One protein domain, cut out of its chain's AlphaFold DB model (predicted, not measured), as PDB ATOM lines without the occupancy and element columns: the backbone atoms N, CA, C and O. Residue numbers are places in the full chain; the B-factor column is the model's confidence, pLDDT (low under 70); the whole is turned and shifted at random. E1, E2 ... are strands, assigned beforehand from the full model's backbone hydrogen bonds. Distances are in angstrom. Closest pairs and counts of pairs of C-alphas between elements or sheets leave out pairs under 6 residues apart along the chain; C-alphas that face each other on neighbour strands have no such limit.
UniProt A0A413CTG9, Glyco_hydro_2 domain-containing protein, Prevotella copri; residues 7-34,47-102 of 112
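Overview. This is residues 7 to 34 and 47 to 102 of the 112 residues of the protein "Glyco_hydro_2 domain-containing protein" of Prevotella copri (UniProt A0A413CTG9). What is the shape? A twisted antiparallel sheet, E2 E1 E3 E4, makes one end, and hairpin E5 and E6 the other. What builds it? The printed part has 84 residues, strands E1 to E6 in order and no named helix: all strand. It is only just extended, close to loose, with radius of gyration of the C-alphas 18.1 A and spans 58 by 29 by 19 A.

Along the chain. Where is the sheet? E1 is residues 7 to 15, 26.0 A, beginning at C-alpha (-22.112, 56.193, -31.952); E2 is 21 to 31, E3 60 to 68, E4 74 to 82. Where is the hairpin? E5 is residues 87 to 90 and E6 94 to 97, ending at C-alpha (-51.923, 25.191, -32.569).

Arrangement. Which strands pair? N 11 of E1 and O 65 of E3 are 2.9 A apart, within hydrogen-bond range. Does E4 reach E5? They are apart.

Size, cuts and confidence. Is it cut? Residues 35 to 46 are not printed; C-alphas 34 and 47 are 39.7 A apart. Is confidence low? No printed residue is under 70.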
ATOM      1  N   THR A   7     -21.947  57.521 -31.348       97.19
ATOM      2  CA  THR A   7     -22.112  56.193 -31.952       97.19
ATOM      3  C   THR A   7     -22.268  55.122 -30.880       97.19
ATOM      4  O   THR A   7     -21.393  54.938 -30.031       97.19
ATOM      5  N   PHE A   8     -23.349  54.359 -30.990       97.88
ATOM      6  CA  PHE A   8     -23.720  53.261 -30.102       97.88
ATOM      7  C   PHE A   8     -23.815  51.941 -30.876       97.88
ATOM      8  O   PHE A   8     -23.901  51.931 -32.106       97.88
ATOM      9  N   GLU A   9     -23.799  50.818 -30.166       98.25
ATOM     10  CA  GLU A   9     -24.151  49.494 -30.687       98.25
ATOM     11  C   GLU A   9     -25.457  49.050 -30.025       98.25
ATOM     12  O   GLU A   9     -25.520  48.918 -28.807       98.25
ATOM     13  N   VAL A  10     -26.500  48.811 -30.820       98.44
ATOM     14  CA  VAL A  10     -27.683  48.086 -30.347       98.44
ATOM     15  C   VAL A  10     -27.371  46.605 -30.474       98.44
ATOM     16  O   VAL A  10     -27.096  46.127 -31.579       98.44
ATOM     17  N   ARG A  11     -27.383  45.893 -29.349       98.50
ATOM     18  CA  ARG A  11     -27.086  44.464 -29.265       98.50
ATOM     19  C   ARG A  11     -28.323  43.717 -28.793       98.50
ATOM     20  O   ARG A  11     -28.883  44.057 -27.762       98.50
ATOM     21  N   ASN A  12     -28.718  42.694 -29.538       98.62
ATOM     22  CA  ASN A  12     -29.738  41.743 -29.127       98.62
ATOM     23  C   ASN A  12     -29.090  40.394 -28.834       98.62
ATOM     24  O   ASN A  12     -28.311  39.883 -29.643       98.62
ATOM     25  N   GLU A  13     -29.448  39.817 -27.699       98.56
ATOM     26  CA  GLU A  13     -29.024  38.499 -27.246       98.56
ATOM     27  C   GLU A  13     -30.274  37.644 -27.035       98.56
ATOM     28  O   GLU A  13     -31.132  37.962 -26.211       98.56
ATOM     29  N   LEU A  14     -30.411  36.589 -27.839       98.69
ATOM     30  CA  LEU A  14     -31.510  35.631 -27.767       98.69
ATOM     31  C   LEU A  14     -31.069  34.427 -26.939       98.69
ATOM     32  O   LEU A  14     -30.133  33.723 -27.318       98.69
ATOM     33  N   PHE A  15     -31.793  34.159 -25.863       98.56
ATOM     34  CA  PHE A  15     -31.570  33.049 -24.950       98.56
ATOM     35  C   PHE A  15     -32.668  31.995 -25.095       98.56
ATOM     36  O   PHE A  15     -33.847  32.330 -25.251       98.56
ATOM     37  N   ALA A  16     -32.257  30.734 -25.022       98.06
ATOM     38  CA  ALA A  16     -33.113  29.564 -24.902       98.06
ATOM     39  C   ALA A  16     -33.855  29.535 -23.548       98.06
ATOM     40  O   ALA A  16     -33.479  30.270 -22.627       98.06
ATOM     41  N   PRO A  17     -34.893  28.687 -23.411       97.75
ATOM     42  CA  PRO A  17     -35.646  28.533 -22.162       97.75
ATOM     43  C   PRO A  17     -34.778  28.130 -20.961       97.75
ATOM     44  O   PRO A  17     -35.030  28.573 -19.844       97.75
ATOM     45  N   ASP A  18     -33.722  27.349 -21.199       97.00
ATOM     46  CA  ASP A  18     -32.733  26.929 -20.196       97.00
ATOM     47  C   ASP A  18     -31.720  28.034 -19.818       97.00
ATOM     48  O   ASP A  18     -30.845  27.828 -18.980       97.00
ATOM     49  N   GLY A  19     -31.823  29.218 -20.431       97.44
ATOM     50  CA  GLY A  19     -30.914  30.344 -20.222       97.44
ATOM     51  C   GLY A  19     -29.664  30.331 -21.104       97.44
ATOM     52  O   GLY A  19     -28.867  31.268 -21.024       97.44
ATOM     53  N   LYS A  20     -29.480  29.336 -21.979       97.94
ATOM     54  CA  LYS A  20     -28.348  29.289 -22.911       97.94
ATOM     55  C   LYS A  20     -28.463  30.381 -23.973       97.94
ATOM     56  O   LYS A  20     -29.490  30.521 -24.634       97.94
ATOM     57  N   LEU A  21     -27.384  31.127 -24.205       98.31
ATOM     58  CA  LEU A  21     -27.306  32.080 -25.314       98.31
ATOM     59  C   LEU A  21     -27.306  31.329 -26.657       98.31
ATOM     60  O   LEU A  21     -26.430  30.505 -26.916       98.31
ATOM     61  N   LEU A  22     -28.279  31.630 -27.518       98.00
ATOM     62  CA  LEU A  22     -28.406  31.033 -28.849       98.00
ATOM     63  C   LEU A  22     -27.806  31.908 -29.937       98.00
ATOM     64  O   LEU A  22     -27.141  31.409 -30.842       98.00
ATOM     65  N   GLN A  23     -28.085  33.209 -29.891       98.06
ATOM     66  CA  GLN A  23     -27.646  34.141 -30.920       98.06
ATOM     67  C   GLN A  23     -27.376  35.519 -30.334       98.06
ATOM     68  O   GLN A  23     -28.134  36.011 -29.499       98.06
ATOM     69  N   THR A  24     -26.358  36.180 -30.875       98.19
ATOM     70  CA  THR A  24     -26.132  37.614 -30.702       98.19
ATOM     71  C   THR A  24     -26.193  38.279 -32.067       98.19
ATOM     72  O   THR A  24     -25.508  37.860 -33.001       98.19
ATOM     73  N   PHE A  25     -26.990  39.332 -32.196       97.31
ATOM     74  CA  PHE A  25     -27.092  40.115 -33.422       97.31
ATOM     75  C   PHE A  25     -27.150  41.597 -33.080       97.31
ATOM     76  O   PHE A  25     -27.821  42.017 -32.140       97.31
ATOM     77  N   LYS A  26     -26.365  42.394 -33.802       97.94
ATOM     78  CA  LYS A  26     -26.040  43.754 -33.384       97.94
ATOM     79  C   LYS A  26     -25.834  44.684 -34.563       97.94
ATOM     80  O   LYS A  26     -25.414  44.252 -35.635       97.94
ATOM     81  N   LYS A  27     -26.112  45.967 -34.353       98.25
ATOM     82  CA  LYS A  27     -25.973  47.010 -35.369       98.25
ATOM     83  C   LYS A  27     -25.536  48.309 -34.711       98.25
ATOM     84  O   LYS A  27     -26.076  48.702 -33.679       98.25
ATOM     85  N   LYS A  28     -24.555  48.980 -35.315       97.81
ATOM     86  CA  LYS A  28     -24.144  50.315 -34.877       97.81
ATOM     87  C   LYS A  28     -25.146  51.367 -35.338       97.81
ATOM     88  O   LYS A  28     -25.729  51.245 -36.416       97.81
ATOM     89  N   VAL A  29     -25.303  52.412 -34.539       97.44
ATOM     90  CA  VAL A  29     -26.120  53.581 -34.855       97.44
ATOM     91  C   VAL A  29     -25.414  54.845 -34.395       97.44
ATOM     92  O   VAL A  29     -24.895  54.899 -33.286       97.44
ATOM     93  N   THR A  30     -25.397  55.859 -35.254       97.19
ATOM     94  CA  THR A  30     -24.903  57.195 -34.920       97.19
ATOM     95  C   THR A  30     -26.092  58.139 -34.836       97.19
ATOM     96  O   THR A  30     -26.862  58.232 -35.797       97.19
ATOM     97  N   LEU A  31     -26.238  58.803 -33.690       96.44
ATOM     98  CA  LEU A  31     -27.359  59.686 -33.374       96.44
ATOM     99  C   LEU A  31     -26.859  61.094 -33.070       96.44
ATOM    100  O   LEU A  31     -25.853  61.272 -32.377       96.44
ATOM    101  N   LYS A  32     -27.587  62.095 -33.564       96.56
ATOM    102  CA  LYS A  32     -27.452  63.479 -33.093       96.56
ATOM    103  C   LYS A  32     -28.144  63.633 -31.735       96.56
ATOM    104  O   LYS A  32     -29.048  62.870 -31.400       96.56
ATOM    105  N   ALA A  33     -27.756  64.642 -30.958       95.56
ATOM    106  CA  ALA A  33     -28.460  64.948 -29.714       95.56
ATOM    107  C   ALA A  33     -29.948  65.246 -29.972       95.56
ATOM    108  O   ALA A  33     -30.283  66.004 -30.883       95.56
ATOM    109  N   GLY A  34     -30.823  64.628 -29.173       95.69
ATOM    110  CA  GLY A  34     -32.281  64.719 -29.312       95.69
ATOM    111  C   GLY A  34     -32.882  63.861 -30.434       95.69
ATOM    112  O   GLY A  34     -34.100  63.817 -30.571       95.69
ATOM    113  N   SER A  47     -33.167  26.998 -35.755       94.31
ATOM    114  CA  SER A  47     -33.462  25.622 -36.155       94.31
ATOM    115  C   SER A  47     -34.141  24.863 -35.020       94.31
ATOM    116  O   SER A  47     -33.620  24.854 -33.906       94.31
ATOM    117  N   ASN A  48     -35.253  24.195 -35.335       94.38
ATOM    118  CA  ASN A  48     -36.010  23.338 -34.420       94.38
ATOM    119  C   ASN A  48     -36.327  24.002 -33.057       94.38
ATOM    120  O   ASN A  48     -35.896  23.492 -32.022       94.38
ATOM    121  N   PRO A  49     -37.021  25.161 -33.035       96.69
ATOM    122  CA  PRO A  49     -37.357  25.823 -31.781       96.69
ATOM    123  C   PRO A  49     -38.325  24.965 -30.962       96.69
ATOM    124  O   PRO A  49     -39.264  24.382 -31.507       96.69
ATOM    125  N   GLU A  50     -38.140  24.950 -29.646       97.88
ATOM    126  CA  GLU A  50     -39.155  24.432 -28.740       97.88
ATOM    127  C   GLU A  50     -40.392  25.331 -28.830       97.88
ATOM    128  O   GLU A  50     -40.312  26.561 -28.723       97.88
ATOM    129  N   LEU A  51     -41.543  24.715 -29.093       98.25
ATOM    130  CA  LEU A  51     -42.761  25.455 -29.384       98.25
ATOM    131  C   LEU A  51     -43.539  25.756 -28.107       98.25
ATOM    132  O   LEU A  51     -43.742  24.900 -27.244       98.25
ATOM    133  N   TRP A  52     -44.029  26.986 -28.027       98.56
ATOM    134  CA  TRP A  52     -44.911  27.421 -26.960       98.56
ATOM    135  C   TRP A  52     -46.302  26.791 -27.127       98.56
ATOM    136  O   TRP A  52     -46.891  26.837 -28.214       98.56
ATOM    137  N   THR A  53     -46.845  26.257 -26.031       98.06
ATOM    138  CA  THR A  53     -48.274  25.967 -25.838       98.06
ATOM    139  C   THR A  53     -48.702  26.402 -24.429       98.06
ATOM    140  O   THR A  53     -47.837  26.658 -23.584       98.06
ATOM    141  N   PRO A  54     -50.013  26.483 -24.136       96.88
ATOM    142  CA  PRO A  54     -50.495  26.734 -22.777       96.88
ATOM    143  C   PRO A  54     -50.030  25.702 -21.737       96.88
ATOM    144  O   PRO A  54     -49.895  26.047 -20.570       96.88
ATOM    145  N   GLU A  55     -49.763  24.459 -22.146       97.31
ATOM    146  CA  GLU A  55     -49.277  23.384 -21.271       97.31
ATOM    147  C   GLU A  55     -47.764  23.432 -21.041       97.31
ATOM    148  O   GLU A  55     -47.307  23.113 -19.947       97.31
ATOM    149  N   THR A  56     -46.977  23.794 -22.060       96.38
ATOM    150  CA  THR A  56     -45.508  23.756 -21.971       96.38
ATOM    151  C   THR A  56     -44.900  25.078 -21.519       96.38
ATOM    152  O   THR A  56     -43.820  25.082 -20.935       96.38
ATOM    153  N   LEU A  57     -45.568  26.206 -21.792       96.00
ATOM    154  CA  LEU A  57     -45.141  27.560 -21.414       96.00
ATOM    155  C   LEU A  57     -43.690  27.899 -21.806       96.00
ATOM    156  O   LEU A  57     -43.040  28.719 -21.156       96.00
ATOM    157  N   ILE A  58     -43.191  27.299 -22.890       98.19
ATOM    158  CA  ILE A  58     -41.822  27.498 -23.373       98.19
ATOM    159  C   ILE A  58     -41.605  28.948 -23.801       98.19
ATOM    160  O   ILE A  58     -42.221  29.432 -24.753       98.19
ATOM    161  N   LEU A  59     -40.692  29.638 -23.119       98.44
ATOM    162  CA  LEU A  59     -40.375  31.034 -23.387       98.44
ATOM    163  C   LEU A  59     -38.874  31.233 -23.547       98.44
ATOM    164  O   LEU A  59     -38.082  30.963 -22.652       98.44
ATOM    165  N   TYR A  60     -38.516  31.796 -24.690       98.56
ATOM    166  CA  TYR A  60     -37.210  32.360 -24.969       98.56
ATOM    167  C   TYR A  60     -37.146  33.780 -24.410       98.56
ATOM    168  O   TYR A  60     -38.173  34.413 -24.132       98.56
ATOM    169  N   LYS A  61     -35.935  34.317 -24.283       98.62
ATOM    170  CA  LYS A  61     -35.715  35.696 -23.839       98.62
ATOM    171  C   LYS A  61     -34.868  36.439 -24.856       98.62
ATOM    172  O   LYS A  61     -33.799  35.967 -25.215       98.62
ATOM    173  N   VAL A  62     -35.319  37.613 -25.284       98.62
ATOM    174  CA  VAL A  62     -34.488  38.556 -26.039       98.62
ATOM    175  C   VAL A  62     -34.101  39.692 -25.107       98.62
ATOM    176  O   VAL A  62     -34.974  40.378 -24.574       98.62
ATOM    177  N   VAL A  63     -32.801  39.869 -24.906       98.62
ATOM    178  CA  VAL A  63     -32.222  41.004 -24.186       98.62
ATOM    179  C   VAL A  63     -31.680  41.983 -25.215       98.62
ATOM    180  O   VAL A  63     -30.823  41.627 -26.019       98.62
ATOM    181  N   THR A  64     -32.209  43.201 -25.208       98.56
ATOM    182  CA  THR A  64     -31.775  44.304 -26.063       98.56
ATOM    183  C   THR A  64     -31.011  45.301 -25.209       98.56
ATOM    184  O   THR A  64     -31.603  45.929 -24.332       98.56
ATOM    185  N   SER A  65     -29.726  45.487 -25.491       98.44
ATOM    186  CA  SER A  65     -28.861  46.427 -24.779       98.44
ATOM    187  C   SER A  65     -28.374  47.529 -25.719       98.44
ATOM    188  O   SER A  65     -27.990  47.271 -26.867       98.44
ATOM    189  N   LEU A  66     -28.352  48.765 -25.223       98.31
ATOM    190  CA  LEU A  66     -27.656  49.880 -25.858       98.31
ATOM    191  C   LEU A  66     -26.240  49.946 -25.287       98.31
ATOM    192  O   LEU A  66     -26.063  50.152 -24.090       98.31
ATOM    193  N   VAL A  67     -25.226  49.764 -26.129       98.38
ATOM    194  CA  VAL A  67     -23.825  49.664 -25.705       98.38
ATOM    195  C   VAL A  67     -23.027  50.853 -26.227       98.38
ATOM    196  O   VAL A  67     -23.057  51.171 -27.419       98.38
ATOM    197  N   ASP A  68     -22.268  51.492 -25.339       96.62
ATOM    198  CA  ASP A  68     -21.300  52.519 -25.716       96.62
ATOM    199  C   ASP A  68     -20.144  51.881 -26.506       96.62
ATOM    200  O   ASP A  68     -19.488  50.939 -26.051       96.62
ATOM    201  N   THR A  69     -19.864  52.391 -27.707       96.44
ATOM    202  CA  THR A  69     -18.820  51.803 -28.562       96.44
ATOM    203  C   THR A  69     -17.391  52.099 -28.104       96.44
ATOM    204  O   THR A  69     -16.490  51.340 -28.463       96.44
ATOM    205  N   LYS A  70     -17.178  53.155 -27.312       95.06
ATOM    206  CA  LYS A  70     -15.879  53.568 -26.765       95.06
ATOM    207  C   LYS A  70     -15.572  52.822 -25.470       95.06
ATOM    208  O   LYS A  70     -14.500  52.243 -25.343       95.06
ATOM    209  N   THR A  71     -16.513  52.811 -24.525       95.62
ATOM    210  CA  THR A  71     -16.296  52.218 -23.190       95.62
ATOM    211  C   THR A  71     -16.672  50.741 -23.113       95.62
ATOM    212  O   THR A  71     -16.287  50.068 -22.160       95.62
ATOM    213  N   ARG A  72     -17.426  50.234 -24.101       95.06
ATOM    214  CA  ARG A  72     -17.990  48.871 -24.146       95.06
ATOM    215  C   ARG A  72     -18.977  48.548 -23.020       95.06
ATOM    216  O   ARG A  72     -19.359  47.389 -22.872       95.06
ATOM    217  N   LYS A  73     -19.419  49.548 -22.256       96.25
ATOM    218  CA  LYS A  73     -20.407  49.383 -21.185       96.25
ATOM    219  C   LYS A  73     -21.830  49.459 -21.736       96.25
ATOM    220  O   LYS A  73     -22.099  50.209 -22.676       96.25
ATOM    221  N   ALA A  74     -22.734  48.683 -21.140       96.81
ATOM    222  CA  ALA A  74     -24.165  48.836 -21.370       96.81
ATOM    223  C   ALA A  74     -24.639  50.151 -20.734       96.81
ATOM    224  O   ALA A  74     -24.295  50.448 -19.591       96.81
ATOM    225  N   ILE A  75     -25.384  50.935 -21.506       97.56
ATOM    226  CA  ILE A  75     -26.009  52.194 -21.087       97.56
ATOM    227  C   ILE A  75     -27.432  51.916 -20.603       97.56
ATOM    228  O   ILE A  75     -27.858  52.466 -19.595       97.56
ATOM    229  N   ASP A  76     -28.150  51.067 -21.336       97.94
ATOM    230  CA  ASP A  76     -29.521  50.660 -21.037       97.94
ATOM    231  C   ASP A  76     -29.752  49.223 -21.518       97.94
ATOM    232  O   ASP A  76     -29.046  48.730 -22.409       97.94
ATOM    233  N   GLU A  77     -30.748  48.569 -20.935       98.19
ATOM    234  CA  GLU A  77     -31.151  47.209 -21.257       98.19
ATOM    235  C   GLU A  77     -32.659  47.011 -21.077       98.19
ATOM    236  O   GLU A  77     -33.256  47.411 -20.079       98.19
ATOM    237  N   LYS A  78     -33.277  46.303 -22.026       98.44
ATOM    238  CA  LYS A  78     -34.640  45.785 -21.891       98.44
ATOM    239  C   LYS A  78     -34.696  44.313 -22.247       98.44
ATOM    240  O   LYS A  78     -34.047  43.867 -23.188       98.44
ATOM    241  N   SER A  79     -35.534  43.568 -21.533       98.19
ATOM    242  CA  SER A  79     -35.771  42.153 -21.810       98.19
ATOM    243  C   SER A  79     -37.227  41.888 -22.181       98.19
ATOM    244  O   SER A  79     -38.148  42.476 -21.616       98.19
ATOM    245  N   HIS A  80     -37.425  40.990 -23.143       98.44
ATOM    246  CA  HIS A  80     -38.739  40.559 -23.612       98.44
ATOM    247  C   HIS A  80     -38.794  39.033 -23.676       98.44
ATOM    248  O   HIS A  80     -37.828  38.379 -24.076       98.44
ATOM    249  N   LYS A  81     -39.940  38.463 -23.298       98.25
ATOM    250  CA  LYS A  81     -40.229  37.029 -23.429       98.25
ATOM    251  C   LYS A  81     -40.799  36.743 -24.821       98.25
ATOM    252  O   LYS A  81     -41.629  37.506 -25.308       98.25
ATOM    253  N   VAL A  82     -40.374  35.645 -25.442       97.88
ATOM    254  CA  VAL A  82     -40.777  35.245 -26.800       97.88
ATOM    255  C   VAL A  82     -41.202  33.778 -26.801       97.88
ATOM    256  O   VAL A  82     -40.440  32.917 -26.380       97.88
ATOM    257  N   GLY A  83     -42.407  33.487 -27.294       97.88
ATOM    258  CA  GLY A  83     -42.882  32.120 -27.523       97.88
ATOM    259  C   GLY A  83     -42.996  31.833 -29.018       97.88
ATOM    260  O   GLY A  83     -43.729  32.533 -29.722       97.88
ATOM    261  N   PHE A  84     -42.299  30.808 -29.513       98.19
ATOM    262  CA  PHE A  84     -42.425  30.374 -30.906       98.19
ATOM    263  C   PHE A  84     -43.640  29.469 -31.057       98.19
ATOM    264  O   PHE A  84     -43.709  28.396 -30.471       98.19
ATOM    265  N   ARG A  85     -44.621  29.927 -31.829       98.06
ATOM    266  CA  ARG A  85     -45.837  29.186 -32.161       98.06
ATOM    267  C   ARG A  85     -46.472  29.781 -33.402       98.06
ATOM    268  O   ARG A  85     -46.413  31.001 -33.597       98.06
ATOM    269  N   TRP A  86     -47.157  28.944 -34.160       98.31
ATOM    270  CA  TRP A  86     -48.112  29.374 -35.173       98.31
ATOM    271  C   TRP A  86     -49.471  28.753 -34.869       98.31
ATOM    272  O   TRP A  86     -49.574  27.757 -34.150       98.31
ATOM    273  N   PHE A  87     -50.518  29.348 -35.417       98.19
ATOM    274  CA  PHE A  87     -51.869  28.835 -35.289       98.19
ATOM    275  C   PHE A  87     -52.640  29.063 -36.583       98.19
ATOM    276  O   PHE A  87     -52.272  29.914 -37.393       98.19
ATOM    277  N   SER A  88     -53.708  28.300 -36.762       98.06
ATOM    278  CA  SER A  88     -54.627  28.440 -37.887       98.06
ATOM    279  C   SER A  88     -56.058  28.170 -37.441       98.06
ATOM    280  O   SER A  88     -56.291  27.458 -36.464       98.06
ATOM    281  N   PHE A  89     -57.011  28.733 -38.177       98.00
ATOM    282  CA  PHE A  89     -58.423  28.389 -38.086       98.00
ATOM    283  C   PHE A  89     -58.860  27.824 -39.426       98.00
ATOM    284  O   PHE A  89     -58.548  28.392 -40.470       98.00
ATOM    285  N   ASP A  90     -59.564  26.707 -39.371       94.00
ATOM    286  CA  ASP A  90     -60.097  26.005 -40.525       94.00
ATOM    287  C   ASP A  90     -61.569  25.659 -40.267       94.00
ATOM    288  O   ASP A  90     -61.949  25.377 -39.128       94.00
ATOM    289  N   GLY A  91     -62.402  25.714 -41.310       94.88
ATOM    290  CA  GLY A  91     -63.849  25.520 -41.183       94.88
ATOM    291  C   GLY A  91     -64.248  24.106 -40.754       94.88
ATOM    292  O   GLY A  91     -65.255  23.943 -40.072       94.88
ATOM    293  N   GLU A  92     -63.446  23.098 -41.101       93.62
ATOM    294  CA  GLU A  92     -63.707  21.696 -40.760       93.62
ATOM    295  C   GLU A  92     -62.974  21.283 -39.477       93.62
ATOM    296  O   GLU A  92     -63.531  20.597 -38.621       93.62
ATOM    297  N   LYS A  93     -61.715  21.708 -39.320       91.88
ATOM    298  CA  LYS A  93     -60.822  21.276 -38.226       91.88
ATOM    299  C   LYS A  93     -60.866  22.183 -36.995       91.88
ATOM    300  O   LYS A  93     -60.310  21.824 -35.953       91.88
ATOM    301  N   GLY A  94     -61.491  23.355 -37.101       96.44
ATOM    302  CA  GLY A  94     -61.517  24.366 -36.050       96.44
ATOM    303  C   GLY A  94     -60.147  25.014 -35.820       96.44
ATOM    304  O   GLY A  94     -59.391  25.270 -36.758       96.44
ATOM    305  N   PHE A  95     -59.824  25.310 -34.558       98.25
ATOM    306  CA  PHE A  95     -58.536  25.900 -34.179       98.25
ATOM    307  C   PHE A  95     -57.423  24.849 -34.147       98.25
ATOM    308  O   PHE A  95     -57.579  23.770 -33.571       98.25
ATOM    309  N   CYS A  96     -56.270  25.190 -34.718       98.12
ATOM    310  CA  CYS A  96     -55.055  24.394 -34.638       98.12
ATOM    311  C   CYS A  96     -53.905  25.223 -34.060       98.12
ATOM    312  O   CYS A  96     -53.675  26.357 -34.481       98.12
ATOM    313  N   LEU A  97     -53.138  24.625 -33.149       98.38
ATOM    314  CA  LEU A  97     -51.923  25.191 -32.569       98.38
ATOM    315  C   LEU A  97     -50.737  24.308 -32.954       98.38
ATOM    316  O   LEU A  97     -50.778  23.093 -32.763       98.38
ATOM    317  N   ASN A  98     -49.683  24.909 -33.511       97.56
ATOM    318  CA  ASN A  98     -48.475  24.194 -33.940       97.56
ATOM    319  C   ASN A  98     -48.781  23.002 -34.876       97.56
ATOM    320  O   ASN A  98     -48.162  21.943 -34.791       97.56
ATOM    321  N   GLY A  99     -49.788  23.163 -35.744       96.19
ATOM    322  CA  GLY A  99     -50.229  22.146 -36.707       96.19
ATOM    323  C   GLY A  99     -51.130  21.039 -36.145       96.19
ATOM    324  O   GLY A  99     -51.513  20.148 -36.898       96.19
ATOM    325  N   LYS A 100     -51.492  21.076 -34.856       95.69
ATOM    326  CA  LYS A 100     -52.370  20.083 -34.213       95.69
ATOM    327  C   LYS A 100     -53.715  20.705 -33.848       95.69
ATOM    328  O   LYS A 100     -53.744  21.847 -33.394       95.69
ATOM    329  N   SER A 101     -54.810  19.955 -34.009       96.38
ATOM    330  CA  SER A 101     -56.136  20.390 -33.541       96.38
ATOM    331  C   SER A 101     -56.082  20.691 -32.044       96.38
ATOM    332  O   SER A 101     -55.526  19.912 -31.266       96.38
ATOM    333  N   TYR A 102     -56.617  21.843 -31.649       97.00
ATOM    334  CA  TYR A 102     -56.525  22.339 -30.287       97.00
ATOM    335  C   TYR A 102     -57.859  22.964 -29.874       97.00
ATOM    336  O   TYR A 102     -58.325  23.942 -30.454       97.00
TER     337      TYR A 102